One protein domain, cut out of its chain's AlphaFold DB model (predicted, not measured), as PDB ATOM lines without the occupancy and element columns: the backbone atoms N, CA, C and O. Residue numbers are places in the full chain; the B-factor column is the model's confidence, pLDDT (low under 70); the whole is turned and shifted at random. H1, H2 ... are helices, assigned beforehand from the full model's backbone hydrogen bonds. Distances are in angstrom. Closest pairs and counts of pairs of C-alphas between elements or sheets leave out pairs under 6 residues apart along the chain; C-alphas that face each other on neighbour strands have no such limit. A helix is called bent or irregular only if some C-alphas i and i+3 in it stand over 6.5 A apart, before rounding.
ATOM      1  N   GLU A 159       9.377  32.762 -39.262       91.69
ATOM      2  CA  GLU A 159       9.669  34.183 -39.387       91.69
ATOM      3  C   GLU A 159       9.713  34.607 -40.857       91.69
ATOM      4  O   GLU A 159       9.805  33.782 -41.772       91.69
ATOM      5  N   ALA A 160       9.666  35.922 -41.083       89.62
ATOM      6  CA  ALA A 160       9.899  36.480 -42.405       89.62
ATOM      7  C   ALA A 160      11.312  36.119 -42.880       89.62
ATOM      8  O   ALA A 160      12.298  36.343 -42.172       89.62
ATOM      9  N   ASN A 161      11.395  35.587 -44.097       86.62
ATOM     10  CA  ASN A 161      12.667  35.232 -44.702       86.62
ATOM     11  C   ASN A 161      13.547  36.485 -44.855       86.62
ATOM     12  O   ASN A 161      13.074  37.561 -45.234       86.62
ATOM     13  N   ASN A 162      14.836  36.345 -44.557       88.06
ATOM     14  CA  ASN A 162      15.823  37.406 -44.700       88.06
ATOM     15  C   ASN A 162      16.971  36.968 -45.621       88.06
ATOM     16  O   ASN A 162      17.131  35.791 -45.946       88.06
ATOM     17  N   SER A 163      17.782  37.930 -46.061       90.62
ATOM     18  CA  SER A 163      18.864  37.668 -47.016       90.62
ATOM     19  C   SER A 163      19.901  36.671 -46.493       90.62
ATOM     20  O   SER A 163      20.432  35.901 -47.287       90.62
ATOM     21  N   MET A 164      20.160  36.639 -45.181       92.00
ATOM     22  CA  MET A 164      21.094  35.687 -44.569       92.00
ATOM     23  C   MET A 164      20.540  34.261 -44.608       92.00
ATOM     24  O   MET A 164      21.243  33.355 -45.047       92.00
ATOM     25  N   MET A 165      19.269  34.065 -44.241       93.50
ATOM     26  CA  MET A 165      18.578  32.774 -44.362       93.50
ATOM     27  C   MET A 165      18.589  32.289 -45.813       93.50
ATOM     28  O   MET A 165      18.997  31.163 -46.082       93.50
ATOM     29  N   SER A 166      18.211  33.162 -46.750       90.94
ATOM     30  CA  SER A 166      18.177  32.851 -48.184       90.94
ATOM     31  C   SER A 166      19.563  32.496 -48.731       90.94
ATOM     32  O   SER A 166      19.713  31.532 -49.481       90.94
ATOM     33  N   GLN A 167      20.600  33.238 -48.334       91.75
ATOM     34  CA  GLN A 167      21.980  32.964 -48.731       91.75
ATOM     35  C   GLN A 167      22.480  31.637 -48.155       91.75
ATOM     36  O   GLN A 167      23.121  30.867 -48.873       91.75
ATOM     37  N   MET A 168      22.187  31.352 -46.885       93.44
ATOM     38  CA  MET A 168      22.599  30.098 -46.261       93.44
ATOM     39  C   MET A 168      21.866  28.901 -46.870       93.44
ATOM     40  O   MET A 168      22.502  27.899 -47.186       93.44
ATOM     41  N   ALA A 169      20.558  29.024 -47.114       94.38
ATOM     42  CA  ALA A 169      19.766  27.997 -47.783       94.38
ATOM     43  C   ALA A 169      20.303  27.708 -49.189       94.38
ATOM     44  O   ALA A 169      20.502  26.551 -49.539       94.38
ATOM     45  N   HIS A 170      20.626  28.747 -49.966       92.06
ATOM     46  CA  HIS A 170      21.234  28.592 -51.287       92.06
ATOM     47  C   HIS A 170      22.571  27.836 -51.241       92.06
ATOM     48  O   HIS A 170      22.823  26.976 -52.082       92.06
ATOM     49  N   ARG A 171      23.427  28.130 -50.254       89.75
ATOM     50  CA  ARG A 171      24.724  27.452 -50.088       89.75
ATOM     51  C   ARG A 171      24.579  25.993 -49.655       89.75
ATOM     52  O   ARG A 171      25.336  25.159 -50.132       89.75
ATOM     53  N   LEU A 172      23.640  25.701 -48.756       91.25
ATOM     54  CA  LEU A 172      23.448  24.360 -48.190       91.25
ATOM     55  C   LEU A 172      22.654  23.426 -49.089       91.25
ATOM     56  O   LEU A 172      22.961  22.245 -49.184       91.25
ATOM     57  N   LEU A 173      21.588  23.950 -49.680       92.56
ATOM     58  CA  LEU A 173      20.575  23.159 -50.368       92.56
ATOM     59  C   LEU A 173      20.706  23.275 -51.893       92.56
ATOM     60  O   LEU A 173      20.042  22.544 -52.623       92.56
ATOM     61  N   GLY A 174      21.566  24.178 -52.377       91.50
ATOM     62  CA  GLY A 174      21.802  24.428 -53.795       91.50
ATOM     63  C   GLY A 174      20.902  25.515 -54.386       91.50
ATOM     64  O   GLY A 174      20.017  26.068 -53.729       91.50
ATOM     65  N   ARG A 175      21.138  25.844 -55.661       90.31
ATOM     66  CA  ARG A 175      20.450  26.944 -56.357       90.31
ATOM     67  C   ARG A 175      18.945  26.740 -56.489       90.31
ATOM     68  O   ARG A 175      18.204  27.685 -56.238       90.31
ATOM     69  N   ASP A 176      18.528  25.525 -56.824       92.88
ATOM     70  CA  ASP A 176      17.141  25.193 -57.171       92.88
ATOM     71  C   ASP A 176      16.424  24.435 -56.041       92.88
ATOM     72  O   ASP A 176      15.491  23.663 -56.272       92.88
ATOM     73  N   HIS A 177      16.872  24.624 -54.796       94.38
ATOM     74  CA  HIS A 177      16.242  23.988 -53.645       94.38
ATOM     75  C   HIS A 177      14.795  24.449 -53.466       94.38
ATOM     76  O   HIS A 177      14.437  25.591 -53.748       94.38
ATOM     77  N   ASN A 178      13.963  23.572 -52.908       94.44
ATOM     78  CA  ASN A 178      12.584  23.907 -52.580       94.44
ATOM     79  C   ASN A 178      12.523  24.716 -51.262       94.44
ATOM     80  O   ASN A 178      12.850  24.157 -50.210       94.44
ATOM     81  N   PRO A 179      12.058  25.984 -51.252       91.94
ATOM     82  CA  PRO A 179      12.000  26.800 -50.030       91.94
ATOM     83  C   PRO A 179      11.081  26.230 -48.939       91.94
ATOM     84  O   PRO A 179      11.288  26.463 -47.746       91.94
ATOM     85  N   SER A 180      10.114  25.379 -49.314       93.12
ATOM     86  CA  SER A 180       9.246  24.678 -48.355       93.12
ATOM     87  C   SER A 180      10.011  23.799 -47.359       93.12
ATOM     88  O   SER A 180       9.467  23.465 -46.306       93.12
ATOM     89  N   LEU A 181      11.280  23.481 -47.646       92.62
ATOM     90  CA  LEU A 181      12.181  22.807 -46.720       92.62
ATOM     91  C   LEU A 181      12.399  23.601 -45.425       92.62
ATOM     92  O   LEU A 181      12.669  22.979 -44.404       92.62
ATOM     93  N   TYR A 182      12.265  24.929 -45.413       93.56
ATOM     94  CA  TYR A 182      12.483  25.734 -44.203       93.56
ATOM     95  C   TYR A 182      11.448  26.840 -43.976       93.56
ATOM     96  O   TYR A 182      11.194  27.163 -42.821       93.56
ATOM     97  N   ASP A 183      10.781  27.358 -45.010       91.81
ATOM     98  CA  ASP A 183       9.873  28.514 -44.887       91.81
ATOM     99  C   ASP A 183       8.683  28.298 -43.938       91.81
ATOM    100  O   ASP A 183       8.091  29.252 -43.443       91.81
ATOM    101  N   LYS A 184       8.319  27.041 -43.664       91.38
ATOM    102  CA  LYS A 184       7.227  26.681 -42.742       91.38
ATOM    103  C   LYS A 184       7.709  26.313 -41.336       91.38
ATOM    104  O   LYS A 184       6.892  25.941 -40.495       91.38
ATOM    105  N   HIS A 185       9.015  26.378 -41.080       92.31
ATOM    106  CA  HIS A 185       9.644  25.793 -39.900       92.31
ATOM    107  C   HIS A 185      10.602  26.786 -39.233       92.31
ATOM    108  O   HIS A 185      11.770  26.874 -39.616       92.31
ATOM    109  N   GLY A 186      10.139  27.463 -38.173       93.69
ATOM    110  CA  GLY A 186      10.952  28.437 -37.432       93.69
ATOM    111  C   GLY A 186      12.279  27.860 -36.929       93.69
ATOM    112  O   GLY A 186      13.317  28.501 -37.046       93.69
ATOM    113  N   LEU A 187      12.291  26.596 -36.484       94.75
ATOM    114  CA  LEU A 187      13.527  25.921 -36.070       94.75
ATOM    115  C   LEU A 187      14.558  25.808 -37.197       94.75
ATOM    116  O   LEU A 187      15.745  26.021 -36.977       94.75
ATOM    117  N   ARG A 188      14.117  25.472 -38.416       95.50
ATOM    118  CA  ARG A 188      15.024  25.327 -39.564       95.50
ATOM    119  C   ARG A 188      15.552  26.685 -40.008       95.50
ATOM    120  O   ARG A 188      16.729  26.796 -40.321       95.50
ATOM    121  N   GLN A 189      14.711  27.718 -39.971       95.50
ATOM    122  CA  GLN A 189      15.132  29.097 -40.225       95.50
ATOM    123  C   GLN A 189      16.194  29.563 -39.219       95.50
ATOM    124  O   GLN A 189      17.212  30.122 -39.623       95.50
ATOM    125  N   GLN A 190      16.003  29.273 -37.930       94.56
ATOM    126  CA  GLN A 190      16.994  29.564 -36.889       94.56
ATOM    127  C   GLN A 190      18.282  28.750 -37.080       94.56
ATOM    128  O   GLN A 190      19.372  29.298 -36.960       94.56
ATOM    129  N   GLY A 191      18.183  27.483 -37.495       94.81
ATOM    130  CA  GLY A 191      19.348  26.670 -37.857       94.81
ATOM    131  C   GLY A 191      20.156  27.249 -39.023       94.81
ATOM    132  O   GLY A 191      21.382  27.288 -38.961       94.81
ATOM    133  N   LEU A 192      19.491  27.766 -40.064       95.38
ATOM    134  CA  LEU A 192      20.167  28.462 -41.167       95.38
ATOM    135  C   LEU A 192      20.911  29.710 -40.675       95.38
ATOM    136  O   LEU A 192      22.046  29.947 -41.081       95.38
ATOM    137  N   LEU A 193      20.296  30.500 -39.794       94.50
ATOM    138  CA  LEU A 193      20.958  31.665 -39.206       94.50
ATOM    139  C   LEU A 193      22.162  31.273 -38.347       94.50
ATOM    140  O   LEU A 193      23.206  31.906 -38.475       94.50
ATOM    141  N   GLN A 194      22.037  30.224 -37.533       93.12
ATOM    142  CA  GLN A 194      23.121  29.726 -36.687       93.12
ATOM    143  C   GLN A 194      24.327  29.300 -37.534       93.12
ATOM    144  O   GLN A 194      25.430  29.787 -37.320       93.12
ATOM    145  N   ILE A 195      24.113  28.473 -38.564       93.19
ATOM    146  CA  ILE A 195      25.194  28.026 -39.460       93.19
ATOM    147  C   ILE A 195      25.842  29.222 -40.172       93.19
ATOM    148  O   ILE A 195      27.064  29.285 -40.325       93.19
ATOM    149  N   PHE A 196      25.033  30.193 -40.605       92.12
ATOM    150  CA  PHE A 196      25.556  31.406 -41.223       92.12
ATOM    151  C   PHE A 196      26.462  32.190 -40.262       92.12
ATOM    152  O   PHE A 196      27.543  32.628 -40.656       92.12
ATOM    153  N   GLN A 197      26.042  32.362 -39.010       90.94
ATOM    154  CA  GLN A 197      26.803  33.095 -37.998       90.94
ATOM    155  C   GLN A 197      28.092  32.362 -37.615       90.94
ATOM    156  O   GLN A 197      29.164  32.969 -37.665       90.94
ATOM    157  N   ASP A 198      27.998  31.066 -37.323       90.31
ATOM    158  CA  ASP A 198      29.113  30.259 -36.821       90.31
ATOM    159  C   ASP A 198      30.217  30.054 -37.858       90.31
ATOM    160  O   ASP A 198      31.389  30.007 -37.501       90.31
ATOM    161  N   TYR A 199      29.864  29.958 -39.145       87.69
ATOM    162  CA  TYR A 199      30.831  29.601 -40.187       87.69
ATOM    163  C   TYR A 199      31.013  30.691 -41.241       87.69
ATOM    164  O   TYR A 199      32.137  31.055 -41.575       87.69
ATOM    165  N   CYS A 200      29.928  31.259 -41.773       86.19
ATOM    166  CA  CYS A 200      30.042  32.204 -42.888       86.19
ATOM    167  C   CYS A 200      30.510  33.594 -42.444       86.19
ATOM    168  O   CYS A 200      31.222  34.265 -43.194       86.19
ATOM    169  N   LEU A 201      30.091  34.041 -41.258       83.94
ATOM    170  CA  LEU A 201      30.472  35.342 -40.715       83.94
ATOM    171  C   LEU A 201      31.782  35.275 -39.919       83.94
ATOM    172  O   LEU A 201      32.609  36.183 -40.045       83.94
ATOM    173  N   ALA A 202      31.964  34.221 -39.118       74.19
ATOM    174  CA  ALA A 202      33.106  34.084 -38.218       74.19
ATOM    175  C   ALA A 202      34.398  33.669 -38.936       74.19
ATOM    176  O   ALA A 202      35.433  34.294 -38.707       74.19
ATOM    177  N   GLU A 203      34.363  32.662 -39.819       65.56
ATOM    178  CA  GLU A 203      35.609  32.114 -40.369       65.56
ATOM    179  C   GLU A 203      36.240  33.028 -41.429       65.56
ATOM    180  O   GLU A 203      37.461  33.012 -41.544       65.56
ATOM    181  N   ARG A 204      35.461  33.852 -42.163       66.69
ATOM    182  CA  ARG A 204      35.854  34.759 -43.289       66.69
ATOM    183  C   ARG A 204      36.746  34.158 -44.388       66.69
ATOM    184  O   ARG A 204      36.895  34.753 -45.454       66.69
ATOM    185  N   ALA A 205      37.323  32.996 -44.154       64.25
ATOM    186  CA  ALA A 205      37.990  32.149 -45.095       64.25
ATOM    187  C   ALA A 205      36.889  31.553 -45.973       64.25
ATOM    188  O   ALA A 205      35.850  31.109 -45.481       64.25
ATOM    189  N   GLY A 206      37.050  31.640 -47.291       76.06
ATOM    190  CA  GLY A 206      36.043  31.136 -48.222       76.06
ATOM    191  C   GLY A 206      35.709  29.660 -47.973       76.06
ATOM    192  O   GLY A 206      36.437  28.944 -47.288       76.06
ATOM    193  N   CYS A 207      34.631  29.167 -48.592       84.75
ATOM    194  CA  CYS A 207      34.121  27.810 -48.349       84.75
ATOM    195  C   CYS A 207      35.152  26.676 -48.540       84.75
ATOM    196  O   CYS A 207      34.942  25.586 -48.025       84.75
ATOM    197  N   GLN A 208      36.261  26.916 -49.251       83.94
ATOM    198  CA  GLN A 208      37.333  25.939 -49.481       83.94
ATOM    199  C   GLN A 208      38.025  25.478 -48.189       83.94
ATOM    200  O   GLN A 208      38.400  24.314 -48.068       83.94
ATOM    201  N   THR A 209      38.182  26.373 -47.214       85.19
ATOM    202  CA  THR A 209      38.841  26.077 -45.932       85.19
ATOM    203  C   THR A 209      37.854  26.037 -44.770       85.19
ATOM    204  O   THR A 209      38.279  25.957 -43.623       85.19
ATOM    205  N   CYS A 210      36.551  26.106 -45.055       86.06
ATOM    206  CA  CYS A 210      35.522  26.123 -44.027       86.06
ATOM    207  C   CYS A 210      35.368  24.740 -43.388       86.06
ATOM    208  O   CYS A 210      35.131  23.748 -44.086       86.06
ATOM    209  N   THR A 211      35.458  24.676 -42.060       87.25
ATOM    210  CA  THR A 211      35.395  23.412 -41.303       87.25
ATOM    211  C   THR A 211      34.058  22.692 -41.494       87.25
ATOM    212  O   THR A 211      34.016  21.477 -41.691       87.25
ATOM    213  N   PHE A 212      32.964  23.449 -41.545       88.88
ATOM    214  CA  PHE A 212      31.634  22.917 -41.814       88.88
ATOM    215  C   PHE A 212      31.501  22.338 -43.228       88.88
ATOM    216  O   PHE A 212      30.973  21.240 -43.396       88.88
ATOM    217  N   ALA A 213      32.037  23.018 -44.248       87.00
ATOM    218  CA  ALA A 213      32.024  22.502 -45.619       87.00
ATOM    219  C   ALA A 213      32.844  21.209 -45.749       87.00
ATOM    220  O   ALA A 213      32.425  20.265 -46.418       87.00
ATOM    221  N   GLN A 214      33.989  21.132 -45.065       88.12
ATOM    222  CA  GLN A 214      34.791  19.909 -45.007       88.12
ATOM    223  C   GLN A 214      34.040  18.761 -44.326       88.12
ATOM    224  O   GLN A 214      34.145  17.626 -44.783       88.12
ATOM    225  N   ALA A 215      33.276  19.038 -43.265       87.50
ATOM    226  CA  ALA A 215      32.473  18.030 -42.579       87.50
ATOM    227  C   ALA A 215      31.337  17.484 -43.460       87.50
ATOM    228  O   ALA A 215      31.102  16.278 -43.460       87.50
ATOM    229  N   LEU A 216      30.676  18.338 -44.251       85.25
ATOM    230  CA  LEU A 216      29.613  17.916 -45.172       85.25
ATOM    231  C   LEU A 216      30.116  16.987 -46.289       85.25
ATOM    232  O   LEU A 216      29.386  16.093 -46.691       85.25
ATOM    233  N   ASN A 217      31.355  17.169 -46.755       82.00
ATOM    234  CA  ASN A 217      31.958  16.360 -47.825       82.00
ATOM    235  C   ASN A 217      32.545  15.016 -47.350       82.00
ATOM    236  O   ASN A 217      33.097  14.273 -48.159       82.00
ATOM    237  N   ARG A 218      32.521  14.733 -46.041       74.44
ATOM    238  CA  ARG A 218      33.050  13.483 -45.460       74.44
ATOM    239  C   ARG A 218      31.995  12.384 -45.297       74.44
ATOM    240  O   ARG A 218      32.369  11.278 -44.916       74.44
ATOM    241  N   ASN A 219      30.728  12.689 -45.572       48.59
ATOM    242  CA  ASN A 219      29.613  11.739 -45.632       48.59
ATOM    243  C   ASN A 219      29.228  11.463 -47.086       48.59
ATOM    244  O   ASN A 219      28.672  10.372 -47.328       48.59
TER     245      ASN A 219
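What this domain is: This is residues 159 to 219 of the 219 residues of an uncharacterized protein of Verrucomicrobia bacterium (UniProt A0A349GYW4). Two helices, H1 and the longer H2, pack crosswise at a right angle, and a short third helix, H3, sits near the far end of H2, apart from H1. A long stretch with no named element, residues 174 to 185, leads from the end of H1 round to the start of H2. The printed part has 61 residues with three named helices, in the order H1, H2, H3, and no named strand; the class is all helix. The whole is compact, with a radius of gyration of the C-alphas of 11.7 A, and the C-alphas span 31 by 23 by 18 A along their three main axes.

Where its parts are: The printed part begins at Glu 159. H1 holds residues 163 to 173; it begins at C-alpha 163, at (18.864, 37.668, -47.016), and is 15.0 A long from first to last C-alpha. H2 follows with residues 186 to 201, beginning at C-alpha 186, at (10.952, 28.437, -37.432), and is the longest helix by residues, 21.0 A from first to last C-alpha. H2 is irregular, but only just: C-alphas 198 and 201 are 6.55 A apart, and its line is a rough one. H3 holds residues 211 to 216, is 8.9 A long from first to last C-alpha, and ends at C-alpha 216, at (29.613, 17.916, -45.172).

How they stand to each other: H1 and H2 touch, with 11 pairs of C-alphas within 8 A. Their closest C-alphas are those of Met 165 and Leu 192, 5.6 A apart. H2 touches H1 with residues 189 to 196 alone. The lines of H1 and H2 stand at 90 degrees, about perpendicular, and their centres are 9.0 A apart. H2 and H3 are close but not clearly touching, with 2 pairs of C-alphas within 8 A; the closest C-alphas are those of Tyr 199 and Phe 212, 6.9 A apart. H2 and H3 run opposite ways at a steep tilt of 49 degrees, and their centres are 14.6 A apart. H1 and H3 are apart. In the backbones of H1 and H3 each O i to N i+4 pair is within hydrogen-bond range, and in H2 11 of 12 are.

The domain as a whole: The C-alphas of Ala 160 and Arg 218 are the two farthest apart in the domain, at 32.8 A. The printed part has no cut, and it ends at Asn 219, the chain's last residue. The link from H1 to H2, with 12 residues, is long; the link from H2 to H3, with 9 residues, is short but not tight. The mean pLDDT of the printed part is 88.0, and the model's confidence is under 70 at residues 203 to 205 and at residue 219.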